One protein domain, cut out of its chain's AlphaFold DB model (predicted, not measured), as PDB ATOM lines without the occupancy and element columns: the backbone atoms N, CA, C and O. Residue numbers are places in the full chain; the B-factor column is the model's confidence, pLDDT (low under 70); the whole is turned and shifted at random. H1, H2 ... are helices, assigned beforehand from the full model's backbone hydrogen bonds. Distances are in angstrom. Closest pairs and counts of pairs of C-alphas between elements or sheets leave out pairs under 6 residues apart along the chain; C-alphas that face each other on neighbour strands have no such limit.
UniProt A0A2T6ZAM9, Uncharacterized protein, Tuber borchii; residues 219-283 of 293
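Overview. This is residues 219 to 283 of the 293 residues of an uncharacterized protein of Tuber borchii (UniProt A0A2T6ZAM9). Two helices, the long H1 and the shorter H2, meet at one end and spread into an open V, with the tight link at its point. Both arms stand free for most of their length, and the outline is flat, 55 by 36 by 10 A. The printed part has 65 residues with two named helices, H1 then H2, and no named strand; it is all helix and extended, with a radius of gyration of the C-alphas of 18.1 A.

Along the chain. H1, residues 223 to 255, is 47.6 A long and begins at C-alpha 223 (42.969, 10.994, -39.287). H2, residues 260 to 282, is 33.4 A long and ends at C-alpha 282 (32.118, -11.336, -57.150).

Arrangement. H1 and H2 only just touch, with 3 pairs of C-alphas within 8 A, and only at the corner by their link. H1 touches with residues 250 to 254 alone, H2 with residue 260 alone; the closest C-alphas, of Arg 250 and Leu 260, are 7.1 A apart. They run opposite ways at a shallow tilt of 34 degrees, only just short of steep. In H1 and H2 every O i to N i+4 pair is within hydrogen-bond range.

Size, cuts and confidence. The two C-alphas farthest apart, of His 221 and Gly 257, are 55.5 A apart. The printed part has no cut. Mean pLDDT of the printed part is 84.4; residues 219 to 222 are under 70.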
ATOM      1  N   ASP A 219      46.293  17.277 -39.427       62.62
ATOM      2  CA  ASP A 219      47.050  16.278 -38.660       62.62
ATOM      3  C   ASP A 219      46.863  14.848 -39.215       62.62
ATOM      4  O   ASP A 219      45.750  14.312 -39.218       62.62
ATOM      5  N   PRO A 220      47.934  14.197 -39.714       60.84
ATOM      6  CA  PRO A 220      47.831  12.909 -40.398       60.84
ATOM      7  C   PRO A 220      47.662  11.698 -39.466       60.84
ATOM      8  O   PRO A 220      47.215  10.655 -39.941       60.84
ATOM      9  N   HIS A 221      47.975  11.800 -38.168       53.88
ATOM     10  CA  HIS A 221      47.995  10.637 -37.262       53.88
ATOM     11  C   HIS A 221      46.661  10.332 -36.559       53.88
ATOM     12  O   HIS A 221      46.356   9.159 -36.377       53.88
ATOM     13  N   ASP A 222      45.817  11.337 -36.303       59.84
ATOM     14  CA  ASP A 222      44.452  11.134 -35.770       59.84
ATOM     15  C   ASP A 222      43.414  10.893 -36.881       59.84
ATOM     16  O   ASP A 222      42.218  10.707 -36.646       59.84
ATOM     17  N   SER A 223      43.862  10.906 -38.138       74.00
ATOM     18  CA  SER A 223      42.969  10.994 -39.287       74.00
ATOM     19  C   SER A 223      42.171   9.718 -39.556       74.00
ATOM     20  O   SER A 223      41.011   9.814 -39.941       74.00
ATOM     21  N   ILE A 224      42.734   8.524 -39.336       79.56
ATOM     22  CA  ILE A 224      42.054   7.264 -39.684       79.56
ATOM     23  C   ILE A 224      40.922   6.962 -38.699       79.56
ATOM     24  O   ILE A 224      39.801   6.710 -39.137       79.56
ATOM     25  N   GLU A 225      41.173   7.043 -37.392       81.12
ATOM     26  CA  GLU A 225      40.131   6.845 -36.376       81.12
ATOM     27  C   GLU A 225      39.042   7.914 -36.467       81.12
ATOM     28  O   GLU A 225      37.852   7.596 -36.391       81.12
ATOM     29  N   TYR A 226      39.424   9.169 -36.725       81.69
ATOM     30  CA  TYR A 226      38.475  10.250 -36.968       81.69
ATOM     31  C   TYR A 226      37.622   9.996 -38.222       81.69
ATOM     32  O   TYR A 226      36.401  10.156 -38.182       81.69
ATOM     33  N   ILE A 227      38.224   9.526 -39.323       79.25
ATOM     34  CA  ILE A 227      37.503   9.161 -40.553       79.25
ATOM     35  C   ILE A 227      36.562   7.975 -40.307       79.25
ATOM     36  O   ILE A 227      35.408   8.026 -40.737       79.25
ATOM     37  N   ILE A 228      37.014   6.924 -39.617       81.19
ATOM     38  CA  ILE A 228      36.189   5.751 -39.287       81.19
ATOM     39  C   ILE A 228      35.005   6.177 -38.415       81.19
ATOM     40  O   ILE A 228      33.863   5.846 -38.731       81.19
ATOM     41  N   THR A 229      35.249   6.971 -37.372       84.00
ATOM     42  CA  THR A 229      34.209   7.479 -36.467       84.00
ATOM     43  C   THR A 229      33.197   8.351 -37.206       84.00
ATOM     44  O   THR A 229      31.991   8.163 -37.054       84.00
ATOM     45  N   LYS A 230      33.649   9.257 -38.084       79.31
ATOM     46  CA  LYS A 230      32.751  10.090 -38.899       79.31
ATOM     47  C   LYS A 230      31.933   9.279 -39.896       79.31
ATOM     48  O   LYS A 230      30.756   9.578 -40.087       79.31
ATOM     49  N   ARG A 231      32.510   8.235 -40.497       75.56
ATOM     50  CA  ARG A 231      31.771   7.312 -41.370       75.56
ATOM     51  C   ARG A 231      30.723   6.520 -40.597       75.56
ATOM     52  O   ARG A 231      29.595   6.444 -41.061       75.56
ATOM     53  N   LYS A 232      31.055   6.001 -39.411       80.50
ATOM     54  CA  LYS A 232      30.086   5.327 -38.528       80.50
ATOM     55  C   LYS A 232      28.945   6.262 -38.130       80.50
ATOM     56  O   LYS A 232      27.786   5.886 -38.250       80.50
ATOM     57  N   GLN A 233      29.261   7.498 -37.741       79.44
ATOM     58  CA  GLN A 233      28.263   8.511 -37.391       79.44
ATOM     59  C   GLN A 233      27.346   8.852 -38.577       79.44
ATOM     60  O   GLN A 233      26.141   9.002 -38.396       79.44
ATOM     61  N   LEU A 234      27.899   8.942 -39.791       77.81
ATOM     62  CA  LEU A 234      27.114   9.166 -41.005       77.81
ATOM     63  C   LEU A 234      26.230   7.960 -41.343       77.81
ATOM     64  O   LEU A 234      25.067   8.150 -41.677       77.81
ATOM     65  N   LEU A 235      26.745   6.733 -41.227       77.94
ATOM     66  CA  LEU A 235      25.964   5.511 -41.446       77.94
ATOM     67  C   LEU A 235      24.806   5.400 -40.448       77.94
ATOM     68  O   LEU A 235      23.681   5.144 -40.863       77.94
ATOM     69  N   ALA A 236      25.056   5.676 -39.165       75.44
ATOM     70  CA  ALA A 236      24.017   5.706 -38.140       75.44
ATOM     71  C   ALA A 236      22.962   6.783 -38.441       75.44
ATOM     72  O   ALA A 236      21.769   6.494 -38.461       75.44
ATOM     73  N   GLY A 237      23.385   8.010 -38.766       77.06
ATOM     74  CA  GLY A 237      22.459   9.081 -39.147       77.06
ATOM     75  C   GLY A 237      21.622   8.743 -40.385       77.06
ATOM     76  O   GLY A 237      20.434   9.055 -40.431       77.06
ATOM     77  N   ASN A 238      22.215   8.059 -41.366       76.94
ATOM     78  CA  ASN A 238      21.518   7.617 -42.570       76.94
ATOM     79  C   ASN A 238      20.539   6.464 -42.307       76.94
ATOM     80  O   ASN A 238      19.516   6.396 -42.981       76.94
ATOM     81  N   ALA A 239      20.816   5.585 -41.340       75.25
ATOM     82  CA  ALA A 239      19.897   4.510 -40.968       75.25
ATOM     83  C   ALA A 239      18.583   5.079 -40.409       75.25
ATOM     84  O   ALA A 239      17.513   4.723 -40.895       75.25
ATOM     85  N   HIS A 240      18.667   6.044 -39.483       75.81
ATOM     86  CA  HIS A 240      17.490   6.762 -38.974       75.81
ATOM     87  C   HIS A 240      16.714   7.442 -40.109       75.81
ATOM     88  O   HIS A 240      15.497   7.327 -40.188       75.81
ATOM     89  N   LEU A 241      17.431   8.076 -41.045       76.88
ATOM     90  CA  LEU A 241      16.831   8.707 -42.219       76.88
ATOM     91  C   LEU A 241      16.030   7.726 -43.083       76.88
ATOM     92  O   LEU A 241      14.960   8.059 -43.584       76.88
ATOM     93  N   SER A 242      16.590   6.536 -43.296       77.88
ATOM     94  CA  SER A 242      15.978   5.493 -44.110       77.88
ATOM     95  C   SER A 242      14.713   4.951 -43.450       77.88
ATOM     96  O   SER A 242      13.730   4.700 -44.144       77.88
ATOM     97  N   ILE A 243      14.722   4.811 -42.120       83.75
ATOM     98  CA  ILE A 243      13.557   4.389 -41.335       83.75
ATOM     99  C   ILE A 243      12.451   5.447 -41.425       83.75
ATOM    100  O   ILE A 243      11.327   5.113 -41.798       83.75
ATOM    101  N   ASP A 244      12.778   6.719 -41.179       83.81
ATOM    102  CA  ASP A 244      11.816   7.827 -41.246       83.81
ATOM    103  C   ASP A 244      11.188   7.949 -42.644       83.81
ATOM    104  O   ASP A 244       9.977   8.138 -42.784       83.81
ATOM    105  N   LEU A 245      11.998   7.803 -43.699       80.75
ATOM    106  CA  LEU A 245      11.518   7.845 -45.080       80.75
ATOM    107  C   LEU A 245      10.608   6.650 -45.403       80.75
ATOM    108  O   LEU A 245       9.571   6.831 -46.047       80.75
ATOM    109  N   LYS A 246      10.963   5.439 -44.949       85.25
ATOM    110  CA  LYS A 246      10.144   4.231 -45.146       85.25
ATOM    111  C   LYS A 246       8.797   4.369 -44.432       85.25
ATOM    112  O   LYS A 246       7.768   4.082 -45.040       85.25
ATOM    113  N   ALA A 247       8.787   4.890 -43.204       86.88
ATOM    114  CA  ALA A 247       7.562   5.161 -42.452       86.88
ATOM    115  C   ALA A 247       6.657   6.180 -43.166       86.88
ATOM    116  O   ALA A 247       5.487   5.890 -43.415       86.88
ATOM    117  N   ALA A 248       7.210   7.324 -43.589       84.75
ATOM    118  CA  ALA A 248       6.453   8.352 -44.307       84.75
ATOM    119  C   ALA A 248       5.861   7.836 -45.633       84.75
ATOM    120  O   ALA A 248       4.762   8.223 -46.020       84.75
ATOM    121  N   THR A 249       6.579   6.947 -46.326       85.88
ATOM    122  CA  THR A 249       6.105   6.362 -47.591       85.88
ATOM    123  C   THR A 249       4.961   5.371 -47.364       85.88
ATOM    124  O   THR A 249       4.025   5.344 -48.159       85.88
ATOM    125  N   ARG A 250       4.997   4.580 -46.279       86.81
ATOM    126  CA  ARG A 250       3.893   3.670 -45.916       86.81
ATOM    127  C   ARG A 250       2.628   4.441 -45.536       86.81
ATOM    128  O   ARG A 250       1.552   4.065 -45.985       86.81
ATOM    129  N   GLU A 251       2.759   5.531 -44.778       88.44
ATOM    130  CA  GLU A 251       1.621   6.384 -44.404       88.44
ATOM    131  C   GLU A 251       0.928   6.989 -45.642       88.44
ATOM    132  O   GLU A 251      -0.294   6.916 -45.767       88.44
ATOM    133  N   ASP A 252       1.697   7.525 -46.598       90.12
ATOM    134  CA  ASP A 252       1.148   8.074 -47.852       90.12
ATOM    135  C   ASP A 252       0.521   6.981 -48.736       90.12
ATOM    136  O   ASP A 252      -0.524   7.191 -49.352       90.12
ATOM    137  N   ALA A 253       1.119   5.786 -48.772       88.25
ATOM    138  CA  ALA A 253       0.574   4.644 -49.500       88.25
ATOM    139  C   ALA A 253      -0.776   4.183 -48.926       88.25
ATOM    140  O   ALA A 253      -1.716   3.954 -49.690       88.25
ATOM    141  N   GLU A 254      -0.901   4.119 -47.598       87.94
ATOM    142  CA  GLU A 254      -2.159   3.803 -46.921       87.94
ATOM    143  C   GLU A 254      -3.225   4.883 -47.183       87.94
ATOM    144  O   GLU A 254      -4.364   4.550 -47.520       87.94
ATOM    145  N   GLU A 255      -2.859   6.175 -47.142       90.62
ATOM    146  CA  GLU A 255      -3.766   7.285 -47.492       90.62
ATOM    147  C   GLU A 255      -4.263   7.179 -48.947       90.62
ATOM    148  O   GLU A 255      -5.424   7.480 -49.245       90.62
ATOM    149  N   GLN A 256      -3.407   6.715 -49.860       91.81
ATOM    150  CA  GLN A 256      -3.738   6.514 -51.273       91.81
ATOM    151  C   GLN A 256      -4.454   5.182 -51.557       91.81
ATOM    152  O   GLN A 256      -4.875   4.952 -52.695       91.81
ATOM    153  N   GLY A 257      -4.643   4.327 -50.545       92.31
ATOM    154  CA  GLY A 257      -5.272   3.012 -50.689       92.31
ATOM    155  C   GLY A 257      -4.425   2.012 -51.483       92.31
ATOM    156  O   GLY A 257      -4.978   1.127 -52.135       92.31
ATOM    157  N   ILE A 258      -3.104   2.184 -51.475       91.88
ATOM    158  CA  ILE A 258      -2.144   1.247 -52.059       91.88
ATOM    159  C   ILE A 258      -1.989   0.058 -51.101       91.88
ATOM    160  O   ILE A 258      -1.921   0.236 -49.885       91.88
ATOM    161  N   ASP A 259      -1.939  -1.158 -51.646       95.12
ATOM    162  CA  ASP A 259      -1.752  -2.371 -50.849       95.12
ATOM    163  C   ASP A 259      -0.315  -2.445 -50.306       95.12
ATOM    164  O   ASP A 259       0.647  -2.639 -51.056       95.12
ATOM    165  N   LEU A 260      -0.169  -2.310 -48.986       91.25
ATOM    166  CA  LEU A 260       1.125  -2.404 -48.307       91.25
ATOM    167  C   LEU A 260       1.779  -3.778 -48.515       91.25
ATOM    168  O   LEU A 260       3.004  -3.858 -48.602       91.25
ATOM    169  N   LYS A 261       0.986  -4.846 -48.690       91.88
ATOM    170  CA  LYS A 261       1.506  -6.195 -48.954       91.88
ATOM    171  C   LYS A 261       2.190  -6.285 -50.316       91.88
ATOM    172  O   LYS A 261       3.191  -6.985 -50.470       91.88
ATOM    173  N   GLU A 262       1.673  -5.570 -51.313       93.19
ATOM    174  CA  GLU A 262       2.314  -5.471 -52.624       93.19
ATOM    175  C   GLU A 262       3.633  -4.691 -52.534       93.19
ATOM    176  O   GLU A 262       4.621  -5.109 -53.136       93.19
ATOM    177  N   MET A 263       3.684  -3.619 -51.734       92.38
ATOM    178  CA  MET A 263       4.926  -2.876 -51.493       92.38
ATOM    179  C   MET A 263       5.999  -3.740 -50.828       92.38
ATOM    180  O   MET A 263       7.125  -3.769 -51.320       92.38
ATOM    181  N   ASP A 264       5.652  -4.474 -49.769       91.56
ATOM    182  CA  ASP A 264       6.597  -5.356 -49.072       91.56
ATOM    183  C   ASP A 264       7.099  -6.475 -50.005       91.56
ATOM    184  O   ASP A 264       8.290  -6.792 -50.034       91.56
ATOM    185  N   ARG A 265       6.229  -7.006 -50.877       95.31
ATOM    186  CA  ARG A 265       6.626  -7.979 -51.905       95.31
ATOM    187  C   ARG A 265       7.615  -7.398 -52.920       95.31
ATOM    188  O   ARG A 265       8.513  -8.114 -53.365       95.31
ATOM    189  N   ILE A 266       7.437  -6.140 -53.321       93.12
ATOM    190  CA  ILE A 266       8.356  -5.452 -54.238       93.12
ATOM    191  C   ILE A 266       9.700  -5.200 -53.549       93.12
ATOM    192  O   ILE A 266      10.730  -5.453 -54.169       93.12
ATOM    193  N   ASP A 267       9.696  -4.750 -52.291       91.81
ATOM    194  CA  ASP A 267      10.910  -4.509 -51.496       91.81
ATOM    195  C   ASP A 267      11.755  -5.789 -51.398       91.81
ATOM    196  O   ASP A 267      12.921  -5.809 -51.793       91.81
ATOM    197  N   HIS A 268      11.117  -6.908 -51.038       93.75
ATOM    198  CA  HIS A 268      11.774  -8.216 -50.971       93.75
ATOM    199  C   HIS A 268      12.355  -8.678 -52.313       93.75
ATOM    200  O   HIS A 268      13.448  -9.243 -52.386       93.75
ATOM    201  N   GLU A 269      11.642  -8.443 -53.416       96.81
ATOM    202  CA  GLU A 269      12.130  -8.790 -54.753       96.81
ATOM    203  C   GLU A 269      13.321  -7.911 -55.174       96.81
ATOM    204  O   GLU A 269      14.255  -8.402 -55.813       96.81
ATOM    205  N   MET A 270      13.332  -6.631 -54.787       94.75
ATOM    206  CA  MET A 270      14.483  -5.752 -55.012       94.75
ATOM    207  C   MET A 270      15.717  -6.241 -54.252       94.75
ATOM    208  O   MET A 270      16.798  -6.299 -54.843       94.75
ATOM    209  N   ASP A 271      15.560  -6.659 -52.996       94.12
ATOM    210  CA  ASP A 271      16.656  -7.208 -52.192       94.12
ATOM    211  C   ASP A 271      17.205  -8.508 -52.795       94.12
ATOM    212  O   ASP A 271      18.421  -8.668 -52.958       94.12
ATOM    213  N   ARG A 272      16.324  -9.403 -53.260       94.38
ATOM    214  CA  ARG A 272      16.727 -10.609 -54.005       94.38
ATOM    215  C   ARG A 272      17.535 -10.271 -55.256       94.38
ATOM    216  O   ARG A 272      18.567 -10.895 -55.520       94.38
ATOM    217  N   GLN A 273      17.103  -9.278 -56.032       95.56
ATOM    218  CA  GLN A 273      17.833  -8.839 -57.223       95.56
ATOM    219  C   GLN A 273      19.170  -8.178 -56.881       95.56
ATOM    220  O   GLN A 273      20.153  -8.387 -57.596       95.56
ATOM    221  N   ALA A 274      19.240  -7.412 -55.791       92.69
ATOM    222  CA  ALA A 274      20.478  -6.809 -55.313       92.69
ATOM    223  C   ALA A 274      21.513  -7.884 -54.947       92.69
ATOM    224  O   ALA A 274      22.653  -7.814 -55.417       92.69
ATOM    225  N   LEU A 275      21.100  -8.926 -54.219       93.12
ATOM    226  CA  LEU A 275      21.948 -10.072 -53.876       93.12
ATOM    227  C   LEU A 275      22.429 -10.826 -55.123       93.12
ATOM    228  O   LEU A 275      23.620 -11.124 -55.264       93.12
ATOM    229  N   LEU A 276      21.531 -11.079 -56.081       91.81
ATOM    230  CA  LEU A 276      21.895 -11.697 -57.358       91.81
ATOM    231  C   LEU A 276      22.935 -10.857 -58.106       91.81
ATOM    232  O   LEU A 276      23.957 -11.385 -58.545       91.81
ATOM    233  N   ASN A 277      22.731  -9.545 -58.201       89.12
ATOM    234  CA  ASN A 277      23.669  -8.638 -58.857       89.12
ATOM    235  C   ASN A 277      25.028  -8.587 -58.143       89.12
ATOM    236  O   ASN A 277      26.067  -8.557 -58.807       89.12
ATOM    237  N   GLN A 278      25.041  -8.623 -56.810       89.81
ATOM    238  CA  GLN A 278      26.272  -8.675 -56.022       89.81
ATOM    239  C   GLN A 278      27.055  -9.965 -56.298       89.81
ATOM    240  O   GLN A 278      28.264  -9.913 -56.535       89.81
ATOM    241  N   SER A 279      26.368 -11.109 -56.382       86.06
ATOM    242  CA  SER A 279      27.001 -12.390 -56.727       86.06
ATOM    243  C   SER A 279      27.638 -12.370 -58.127       86.06
ATOM    244  O   SER A 279      28.698 -12.958 -58.351       86.06
ATOM    245  N   TRP A 280      27.057 -11.620 -59.071       80.88
ATOM    246  CA  TRP A 280      27.604 -11.472 -60.425       80.88
ATOM    247  C   TRP A 280      28.851 -10.587 -60.468       80.88
ATOM    248  O   TRP A 280      29.681 -10.755 -61.362       80.88
ATOM    249  N   GLN A 281      29.005  -9.663 -59.518       85.81
ATOM    250  CA  GLN A 281      30.212  -8.845 -59.395       85.81
ATOM    251  C   GLN A 281      31.371  -9.614 -58.753       85.81
ATOM    252  O   GLN A 281      32.521  -9.384 -59.124       85.81
ATOM    253  N   GLN A 282      31.087 -10.545 -57.834       86.44
ATOM    254  CA  GLN A 282      32.118 -11.336 -57.150       86.44
ATOM    255  C   GLN A 282      32.829 -12.339 -58.064       86.44
ATOM    256  O   GLN A 282      34.006 -12.633 -57.856       86.44
ATOM    257  N   PHE A 283      32.162 -12.819 -59.116       80.56
ATOM    258  CA  PHE A 283      32.777 -13.688 -60.116       80.56
ATOM    259  C   PHE A 283      32.892 -12.959 -61.454       80.56
ATOM    260  O   PHE A 283      32.036 -13.145 -62.327       80.56
TER     261      PHE A 283